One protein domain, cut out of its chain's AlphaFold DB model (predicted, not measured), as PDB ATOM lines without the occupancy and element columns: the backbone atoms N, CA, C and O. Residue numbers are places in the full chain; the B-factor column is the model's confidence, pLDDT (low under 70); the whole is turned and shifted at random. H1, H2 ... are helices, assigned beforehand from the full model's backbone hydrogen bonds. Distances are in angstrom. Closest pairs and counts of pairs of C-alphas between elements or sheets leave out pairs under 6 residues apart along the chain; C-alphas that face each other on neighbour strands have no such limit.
ATOM      1  N   ASP A  49      -6.528  -6.274   5.613       93.00
ATOM      2  CA  ASP A  49      -6.310  -7.153   6.751       93.00
ATOM      3  C   ASP A  49      -4.880  -7.712   6.736       93.00
ATOM      4  O   ASP A  49      -4.580  -8.711   6.073       93.00
ATOM      5  N   LEU A  50      -4.000  -7.059   7.497       92.56
ATOM      6  CA  LEU A  50      -2.601  -7.450   7.664       92.56
ATOM      7  C   LEU A  50      -2.437  -8.837   8.300       92.56
ATOM      8  O   LEU A  50      -1.356  -9.402   8.187       92.56
ATOM      9  N   SER A  51      -3.467  -9.427   8.918       90.38
ATOM     10  CA  SER A  51      -3.369 -10.799   9.427       90.38
ATOM     11  C   SER A  51      -3.271 -11.827   8.291       90.38
ATOM     12  O   SER A  51      -2.662 -12.884   8.466       90.38
ATOM     13  N   LYS A  52      -3.771 -11.498   7.092       91.06
ATOM     14  CA  LYS A  52      -3.802 -12.412   5.949       91.06
ATOM     15  C   LYS A  52      -2.431 -12.575   5.302       91.06
ATOM     16  O   LYS A  52      -1.785 -11.615   4.885       91.06
ATOM     17  N   ASP A  53      -2.049 -13.831   5.092       89.44
ATOM     18  CA  ASP A  53      -0.793 -14.200   4.433       89.44
ATOM     19  C   ASP A  53      -0.635 -13.606   3.032       89.44
ATOM     20  O   ASP A  53       0.471 -13.229   2.658       89.44
ATOM     21  N   ILE A  54      -1.724 -13.517   2.262       91.56
ATOM     22  CA  ILE A  54      -1.693 -12.935   0.916       91.56
ATOM     23  C   ILE A  54      -1.308 -11.454   0.965       91.56
ATOM     24  O   ILE A  54      -0.458 -11.030   0.195       91.56
ATOM     25  N   VAL A  55      -1.837 -10.696   1.932       92.75
ATOM     26  CA  VAL A  55      -1.527  -9.269   2.104       92.75
ATOM     27  C   VAL A  55      -0.059  -9.102   2.489       92.75
ATOM     28  O   VAL A  55       0.665  -8.334   1.858       92.75
ATOM     29  N   LYS A  56       0.419  -9.880   3.468       93.88
ATOM     30  CA  LYS A  56       1.830  -9.864   3.883       93.88
ATOM     31  C   LYS A  56       2.776 -10.243   2.745       93.88
ATOM     32  O   LYS A  56       3.822  -9.624   2.577       93.88
ATOM     33  N   ALA A  57       2.420 -11.262   1.965       93.25
ATOM     34  CA  ALA A  57       3.229 -11.711   0.843       93.25
ATOM     35  C   ALA A  57       3.262 -10.668  -0.279       93.25
ATOM     36  O   ALA A  57       4.328 -10.424  -0.834       93.25
ATOM     37  N   SER A  58       2.140 -10.005  -0.573       93.25
ATOM     38  CA  SER A  58       2.104  -8.902  -1.536       93.25
ATOM     39  C   SER A  58       2.962  -7.725  -1.079       93.25
ATOM     40  O   SER A  58       3.756  -7.229  -1.869       93.25
ATOM     41  N   ILE A  59       2.888  -7.335   0.198       94.56
ATOM     42  CA  ILE A  59       3.766  -6.299   0.763       94.56
ATOM     43  C   ILE A  59       5.237  -6.701   0.607       94.56
ATOM     44  O   ILE A  59       6.024  -5.938   0.059       94.56
ATOM     45  N   ALA A  60       5.612  -7.912   1.032       94.50
ATOM     46  CA  ALA A  60       6.992  -8.383   0.935       94.50
ATOM     47  C   ALA A  60       7.502  -8.438  -0.514       94.50
ATOM     48  O   ALA A  60       8.631  -8.041  -0.776       94.50
ATOM     49  N   ALA A  61       6.669  -8.864  -1.464       93.19
ATOM     50  CA  ALA A  61       7.016  -8.861  -2.882       93.19
ATOM     51  C   ALA A  61       7.263  -7.449  -3.432       93.19
ATOM     52  O   ALA A  61       8.186  -7.267  -4.226       93.19
ATOM     53  N   VAL A  62       6.494  -6.451  -2.988       93.88
ATOM     54  CA  VAL A  62       6.746  -5.051  -3.359       93.88
ATOM     55  C   VAL A  62       8.031  -4.532  -2.711       93.88
ATOM     56  O   VAL A  62       8.787  -3.845  -3.381       93.88
ATOM     57  N   ILE A  63       8.346  -4.903  -1.462       93.69
ATOM     58  CA  ILE A  63       9.624  -4.526  -0.820       93.69
ATOM     59  C   ILE A  63      10.823  -5.078  -1.603       93.69
ATOM     60  O   ILE A  63      11.793  -4.357  -1.813       93.69
ATOM     61  N   ILE A  64      10.754  -6.339  -2.046       92.75
ATOM     62  CA  ILE A  64      11.830  -6.987  -2.817       92.75
ATOM     63  C   ILE A  64      12.119  -6.226  -4.118       92.75
ATOM     64  O   ILE A  64      13.269  -6.141  -4.533       92.75
ATOM     65  N   ASN A  65      11.085  -5.662  -4.747       90.75
ATOM     66  CA  ASN A  65      11.175  -4.965  -6.034       90.75
ATOM     67  C   ASN A  65      10.939  -3.454  -5.877       90.75
ATOM     68  O   ASN A  65      10.417  -2.805  -6.780       90.75
ATOM     69  N   TYR A  66      11.255  -2.896  -4.706       90.69
ATOM     70  CA  TYR A  66      10.818  -1.549  -4.339       90.69
ATOM     71  C   TYR A  66      11.326  -0.475  -5.303       90.69
ATOM     72  O   TYR A  66      10.558   0.382  -5.735       90.69
ATOM     73  N   ASP A  67      12.608  -0.545  -5.667       86.94
ATOM     74  CA  ASP A  67      13.247   0.444  -6.537       86.94
ATOM     75  C   ASP A  67      12.645   0.456  -7.950       86.94
ATOM     76  O   ASP A  67      12.550   1.519  -8.561       86.94
ATOM     77  N   ASP A  68      12.158  -0.693  -8.427       88.25
ATOM     78  CA  ASP A  68      11.515  -0.831  -9.738       88.25
ATOM     79  C   ASP A  68      10.042  -0.386  -9.729       88.25
ATOM     80  O   ASP A  68       9.474  -0.083 -10.777       88.25
ATOM     81  N   LEU A  69       9.404  -0.353  -8.552       87.31
ATOM     82  CA  LEU A  69       7.959  -0.134  -8.388       87.31
ATOM     83  C   LEU A  69       7.604   1.174  -7.676       87.31
ATOM     84  O   LEU A  69       6.429   1.426  -7.412       87.31
ATOM     85  N   LYS A  70       8.597   1.999  -7.338       80.44
ATOM     86  CA  LYS A  70       8.452   3.149  -6.435       80.44
ATOM     87  C   LYS A  70       7.323   4.118  -6.805       80.44
ATOM     88  O   LYS A  70       6.695   4.681  -5.911       80.44
ATOM     89  N   ASP A  71       7.041   4.291  -8.093       84.62
ATOM     90  CA  ASP A  71       6.001   5.210  -8.573       84.62
ATOM     91  C   ASP A  71       4.592   4.581  -8.617       84.62
ATOM     92  O   ASP A  71       3.608   5.300  -8.790       84.62
ATOM     93  N   ASP A  72       4.467   3.260  -8.430       89.38
ATOM     94  CA  ASP A  72       3.195   2.523  -8.503       89.38
ATOM     95  C   ASP A  72       3.088   1.396  -7.452       89.38
ATOM     96  O   ASP A  72       2.634   0.273  -7.708       89.38
ATOM     97  N   LEU A  73       3.534   1.694  -6.227       87.88
ATOM     98  CA  LEU A  73       3.540   0.747  -5.104       87.88
ATOM     99  C   LEU A  73       2.136   0.219  -4.784       87.88
ATOM    100  O   LEU A  73       1.959  -0.963  -4.477       87.88
ATOM    101  N   GLU A  74       1.129   1.093  -4.869       88.31
ATOM    102  CA  GLU A  74      -0.256   0.748  -4.568       88.31
ATOM    103  C   GLU A  74      -0.804  -0.270  -5.569       88.31
ATOM    104  O   GLU A  74      -1.193  -1.369  -5.159       88.31
ATOM    105  N   ALA A  75      -0.820   0.046  -6.870       89.00
ATOM    106  CA  ALA A  75      -1.414  -0.861  -7.848       89.00
ATOM    107  C   ALA A  75      -0.648  -2.184  -7.910       89.00
ATOM    108  O   ALA A  75      -1.266  -3.246  -8.026       89.00
ATOM    109  N   SER A  76       0.676  -2.143  -7.739       88.81
ATOM    110  CA  SER A  76       1.518  -3.336  -7.659       88.81
ATOM    111  C   SER A  76       1.112  -4.247  -6.503       88.81
ATOM    112  O   SER A  76       0.881  -5.442  -6.713       88.81
ATOM    113  N   MET A  77       0.931  -3.692  -5.299       89.12
ATOM    114  CA  MET A  77       0.471  -4.454  -4.135       89.12
ATOM    115  C   MET A  77      -0.890  -5.110  -4.406       89.12
ATOM    116  O   MET A  77      -1.052  -6.310  -4.179       89.12
ATOM    117  N   PHE A  78      -1.855  -4.362  -4.950       88.00
ATOM    118  CA  PHE A  78      -3.188  -4.898  -5.248       88.00
ATOM    119  C   PHE A  78      -3.186  -5.963  -6.344       88.00
ATOM    120  O   PHE A  78      -3.938  -6.937  -6.262       88.00
ATOM    121  N   ASN A  79      -2.356  -5.798  -7.371       88.38
ATOM    122  CA  ASN A  79      -2.226  -6.775  -8.443       88.38
ATOM    123  C   ASN A  79      -1.614  -8.079  -7.931       88.38
ATOM    124  O   ASN A  79      -2.107  -9.155  -8.267       88.38
ATOM    125  N   LEU A  80      -0.620  -7.998  -7.047       86.19
ATOM    126  CA  LEU A  80      -0.002  -9.174  -6.439       86.19
ATOM    127  C   LEU A  80      -0.965  -9.950  -5.537       86.19
ATOM    128  O   LEU A  80      -0.882 -11.174  -5.493       86.19
ATOM    129  N   MET A  81      -1.925  -9.292  -4.880       86.19
ATOM    130  CA  MET A  81      -2.949 -10.005  -4.099       86.19
ATOM    131  C   MET A  81      -3.869 -10.874  -4.969       86.19
ATOM    132  O   MET A  81      -4.462 -11.830  -4.471       86.19
ATOM    133  N   LYS A  82      -3.997 -10.559  -6.266       84.31
ATOM    134  CA  LYS A  82      -4.767 -11.367  -7.228       84.31
ATOM    135  C   LYS A  82      -3.992 -12.609  -7.677       84.31
ATOM    136  O   LYS A  82      -4.598 -13.574  -8.138       84.31
ATOM    137  N   VAL A  83      -2.665 -12.603  -7.535       71.25
ATOM    138  CA  VAL A  83      -1.787 -13.721  -7.894       71.25
ATOM    139  C   VAL A  83      -1.665 -14.660  -6.693       71.25
ATOM    140  O   VAL A  83      -0.743 -14.579  -5.887       71.25
ATOM    141  N   SER A  84      -2.625 -15.573  -6.562       68.25
ATOM    142  CA  SER A  84      -2.626 -16.593  -5.508       68.25
ATOM    143  C   SER A  84      -1.967 -17.895  -5.982       68.25
ATOM    144  O   SER A  84      -2.606 -18.948  -5.995       68.25
ATOM    145  N   ASP A  85      -0.687 -17.843  -6.362       84.19
ATOM    146  CA  ASP A  85       0.087 -19.062  -6.626       84.19
ATOM    147  C   ASP A  85       0.759 -19.569  -5.327       84.19
ATOM    148  O   ASP A  85       1.573 -18.855  -4.722       84.19
ATOM    149  N   PRO A  86       0.464 -20.801  -4.867       86.06
ATOM    150  CA  PRO A  86       1.024 -21.338  -3.628       86.06
ATOM    151  C   PRO A  86       2.555 -21.456  -3.606       86.06
ATOM    152  O   PRO A  86       3.155 -21.374  -2.530       86.06
ATOM    153  N   ILE A  87       3.200 -21.678  -4.755       88.25
ATOM    154  CA  ILE A  87       4.661 -21.776  -4.874       88.25
ATOM    155  C   ILE A  87       5.276 -20.388  -4.702       88.25
ATOM    156  O   ILE A  87       6.241 -20.237  -3.944       88.25
ATOM    157  N   ILE A  88       4.682 -19.372  -5.330       86.75
ATOM    158  CA  ILE A  88       5.119 -17.977  -5.194       86.75
ATOM    159  C   ILE A  88       4.992 -17.530  -3.734       86.75
ATOM    160  O   ILE A  88       5.971 -17.078  -3.140       86.75
ATOM    161  N   LEU A  89       3.836 -17.764  -3.104       88.31
ATOM    162  CA  LEU A  89       3.614 -17.427  -1.693       88.31
ATOM    163  C   LEU A  89       4.620 -18.119  -0.765       88.31
ATOM    164  O   LEU A  89       5.196 -17.481   0.117       88.31
ATOM    165  N   LYS A  90       4.875 -19.418  -0.962       89.94
ATOM    166  CA  LYS A  90       5.883 -20.155  -0.179       89.94
ATOM    167  C   LYS A  90       7.294 -19.611  -0.379       89.94
ATOM    168  O   LYS A  90       8.091 -19.674   0.556       89.94
ATOM    169  N   THR A  91       7.611 -19.126  -1.573       90.94
ATOM    170  CA  THR A  91       8.924 -18.558  -1.891       90.94
ATOM    171  C   THR A  91       9.109 -17.220  -1.190       90.94
ATOM    172  O   THR A  91      10.071 -17.063  -0.442       90.94
ATOM    173  N   ILE A  92       8.137 -16.312  -1.318       92.25
ATOM    174  CA  ILE A  92       8.159 -15.003  -0.651       92.25
ATOM    175  C   ILE A  92       8.286 -15.167   0.866       92.25
ATOM    176  O   ILE A  92       9.111 -14.508   1.488       92.25
ATOM    177  N   LYS A  93       7.560 -16.110   1.474       91.00
ATOM    178  CA  LYS A  93       7.621 -16.362   2.926       91.00
ATOM    179  C   LYS A  93       9.008 -16.741   3.465       91.00
ATOM    180  O   LYS A  93       9.225 -16.678   4.673       91.00
ATOM    181  N   LYS A  94       9.941 -17.168   2.607       91.50
ATOM    182  CA  LYS A  94      11.317 -17.519   3.001       91.50
ATOM    183  C   LYS A  94      12.282 -16.332   2.966       91.50
ATOM    184  O   LYS A  94      13.374 -16.442   3.528       91.50
ATOM    185  N   THR A  95      11.887 -15.242   2.316       92.06
ATOM    186  CA  THR A  95      12.705 -14.038   2.122       92.06
ATOM    187  C   THR A  95      12.925 -13.284   3.432       92.06
ATOM    188  O   THR A  95      12.224 -13.512   4.425       92.06
ATOM    189  N   GLU A  96      13.942 -12.427   3.467       90.56
ATOM    190  CA  GLU A  96      14.252 -11.652   4.669       90.56
ATOM    191  C   GLU A  96      13.244 -10.518   4.862       90.56
ATOM    192  O   GLU A  96      12.817 -10.255   5.980       90.56
ATOM    193  N   GLU A  97      12.767  -9.935   3.770       93.50
ATOM    194  CA  GLU A  97      11.729  -8.914   3.700       93.50
ATOM    195  C   GLU A  97      10.448  -9.392   4.381       93.50
ATOM    196  O   GLU A  97       9.891  -8.690   5.226       93.50
ATOM    197  N   PHE A  98      10.018 -10.627   4.095       93.50
ATOM    198  CA  PHE A  98       8.850 -11.209   4.753       93.50
ATOM    199  C   PHE A  98       9.081 -11.423   6.255       93.50
ATOM    200  O   PHE A  98       8.196 -11.149   7.062       93.50
ATOM    201  N   LYS A  99      10.273 -11.869   6.670       92.00
ATOM    202  CA  LYS A  99      10.585 -12.029   8.102       92.00
ATOM    203  C   LYS A  99      10.619 -10.687   8.824       92.00
ATOM    204  O   LYS A  99      10.034 -10.571   9.896       92.00
ATOM    205  N   GLN A 100      11.274  -9.678   8.251       89.88
ATOM    206  CA  GLN A 100      11.315  -8.323   8.804       89.88
ATOM    207  C   GLN A 100       9.907  -7.733   8.908       89.88
ATOM    208  O   GLN A 100       9.578  -7.126   9.925       89.88
ATOM    209  N   LEU A 101       9.050  -7.984   7.913       93.25
ATOM    210  CA  LEU A 101       7.640  -7.618   7.970       93.25
ATOM    211  C   LEU A 101       6.939  -8.262   9.177       93.25
ATOM    212  O   LEU A 101       6.301  -7.553   9.951       93.25
ATOM    213  N   LEU A 102       7.110  -9.571   9.397       92.56
ATOM    214  CA  LEU A 102       6.554 -10.247  10.578       92.56
ATOM    215  C   LEU A 102       7.089  -9.670  11.897       92.56
ATOM    216  O   LEU A 102       6.324  -9.529  12.849       92.56
ATOM    217  N   TYR A 103       8.376  -9.311  11.967       90.62
ATOM    218  CA  TYR A 103       8.946  -8.651  13.149       90.62
ATOM    219  C   TYR A 103       8.291  -7.295  13.416       90.62
ATOM    220  O   TYR A 103       7.968  -6.993  14.562       90.62
ATOM    221  N   ILE A 104       8.067  -6.488  12.376       90.56
ATOM    222  CA  ILE A 104       7.419  -5.175  12.504       90.56
ATOM    223  C   ILE A 104       5.959  -5.319  12.947       90.56
ATOM    224  O   ILE A 104       5.484  -4.515  13.746       90.56
ATOM    225  N   LEU A 105       5.258  -6.346  12.460       90.12
ATOM    226  CA  LEU A 105       3.877  -6.640  12.846       90.12
ATOM    227  C   LEU A 105       3.756  -7.291  14.237       90.12
ATOM    228  O   LEU A 105       2.644  -7.459  14.727       90.12
ATOM    229  N   GLY A 106       4.872  -7.648  14.883       87.56
ATOM    230  CA  GLY A 106       4.873  -8.336  16.177       87.56
ATOM    231  C   GLY A 106       4.477  -9.815  16.098       87.56
ATOM    232  O   GLY A 106       4.174 -10.425  17.117       87.56
ATOM    233  N   GLU A 107       4.479 -10.400  14.900       84.50
ATOM    234  CA  GLU A 107       4.090 -11.793  14.653       84.50
ATOM    235  C   GLU A 107       5.285 -12.753  14.581       84.50
ATOM    236  O   GLU A 107       5.125 -13.976  14.557       84.50
ATOM    237  N   ALA A 108       6.506 -12.222  14.529       77.75
ATOM    238  CA  ALA A 108       7.695 -13.054  14.566       77.75
ATOM    239  C   ALA A 108       7.847 -13.701  15.952       77.75
ATOM    240  O   ALA A 108       8.030 -13.022  16.961       77.75
ATOM    241  N   VAL A 109       7.837 -15.036  15.996       59.41
ATOM    242  CA  VAL A 109       8.265 -15.781  17.185       59.41
ATOM    243  C   VAL A 109       9.776 -15.599  17.317       59.41
ATOM    244  O   VAL A 109      10.542 -16.224  16.578       59.41
ATOM    245  N   ASP A 110      10.212 -14.749  18.246       49.44
ATOM    246  CA  ASP A 110      11.629 -14.601  18.567       49.44
ATOM    247  C   ASP A 110      12.142 -15.884  19.234       49.44
ATOM    248  O   ASP A 110      12.110 -16.054  20.454       49.44
ATOM    249  N   ARG A 111      12.616 -16.834  18.422       48.22
ATOM    250  CA  ARG A 111      13.161 -18.107  18.913       48.22
ATOM    251  C   ARG A 111      14.448 -17.934  19.727       48.22
ATOM    252  O   ARG A 111      14.883 -18.912  20.329       48.22
ATOM    253  N   ARG A 112      15.061 -16.739  19.788       50.88
ATOM    254  CA  ARG A 112      16.233 -16.503  20.650       50.88
ATOM    255  C   ARG A 112      15.855 -16.550  22.129       50.88
ATOM    256  O   ARG A 112      16.618 -17.099  22.917       50.88
TER     257      ARG A 112
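This is residues 49 to 112 of the 121 residues of an uncharacterized protein of Photobacterium marinum (UniProt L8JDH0). One helix, H1, forms the core of a small helical body; H3 and H5 pack on opposite sides of it and H4 on a third side, all three crossing it steeply. The short H2 sits just beyond the last residues of H1, and at the other extreme of the longest axis the last printed residues, 109 to 112, trail away past H5 as a thin tail that adds to the length. The printed part has 64 residues with five named helices, in the order H1, H2, H3, H4, H5, and no named strand; the class is all helix. The whole is compact, with a radius of gyration of the C-alphas of 11.7 A, and elongated, with spans of 37 by 24 by 21 A.

H1, the longest helix by residues, is residues 53 to 64 and 16.2 A long; it begins at C-alpha 53, (-0.793, -14.200, 4.433), and ends at C-alpha 64, (11.830, -6.987, -2.817). H3 is residues 73 to 82, 14.8 A. H5 is residues 96 to 104, 12.2 A, and ends at C-alpha 104, (7.419, -5.175, 12.504). H4 is residues 86 to 92, 10.0 A, and H2 is residues 66 to 69, 5.2 A.

H1 is the hub and touches H3, H4 and H5; the packing is mostly crossed, with no touching pair at a shallow tilt. H1 and H3 run opposite ways at a steep tilt of 43 degrees, with the closest C-alphas, Ser 58 and Leu 80, 5.3 A apart. H1 and H5 run opposite ways at a steep tilt of 59 degrees; their closest C-alphas, Ala 60 and Phe 98, are 5.1 A apart. H1 and H4 run the same way at a steep tilt of 46 degrees, closest at the C-alphas of Ala 57 and Ile 92, 6.1 A. H4 and H5 are close but not clearly touching, about perpendicular at 79 degrees, with the closest C-alphas, Ile 92 and Phe 98, 6.6 A apart. H2 is close to H1 but not clearly touching it, with the closest C-alphas, Val 62 and Leu 69, 7.1 A apart. H3 is apart from both H4 and H5. Every O i to N i+4 pair is within hydrogen-bond range in H1, H4 and H5, and 5 of 6 are in H3; H2 is too short for such a pair.

The C-alphas farthest apart, Asp 71 and Arg 112, are 37.8 A apart. The printed part has no cut, and its four links between helices are tight. The mean pLDDT of the printed part is 86.8; residue 84 and residues 109 to 112 are under 70.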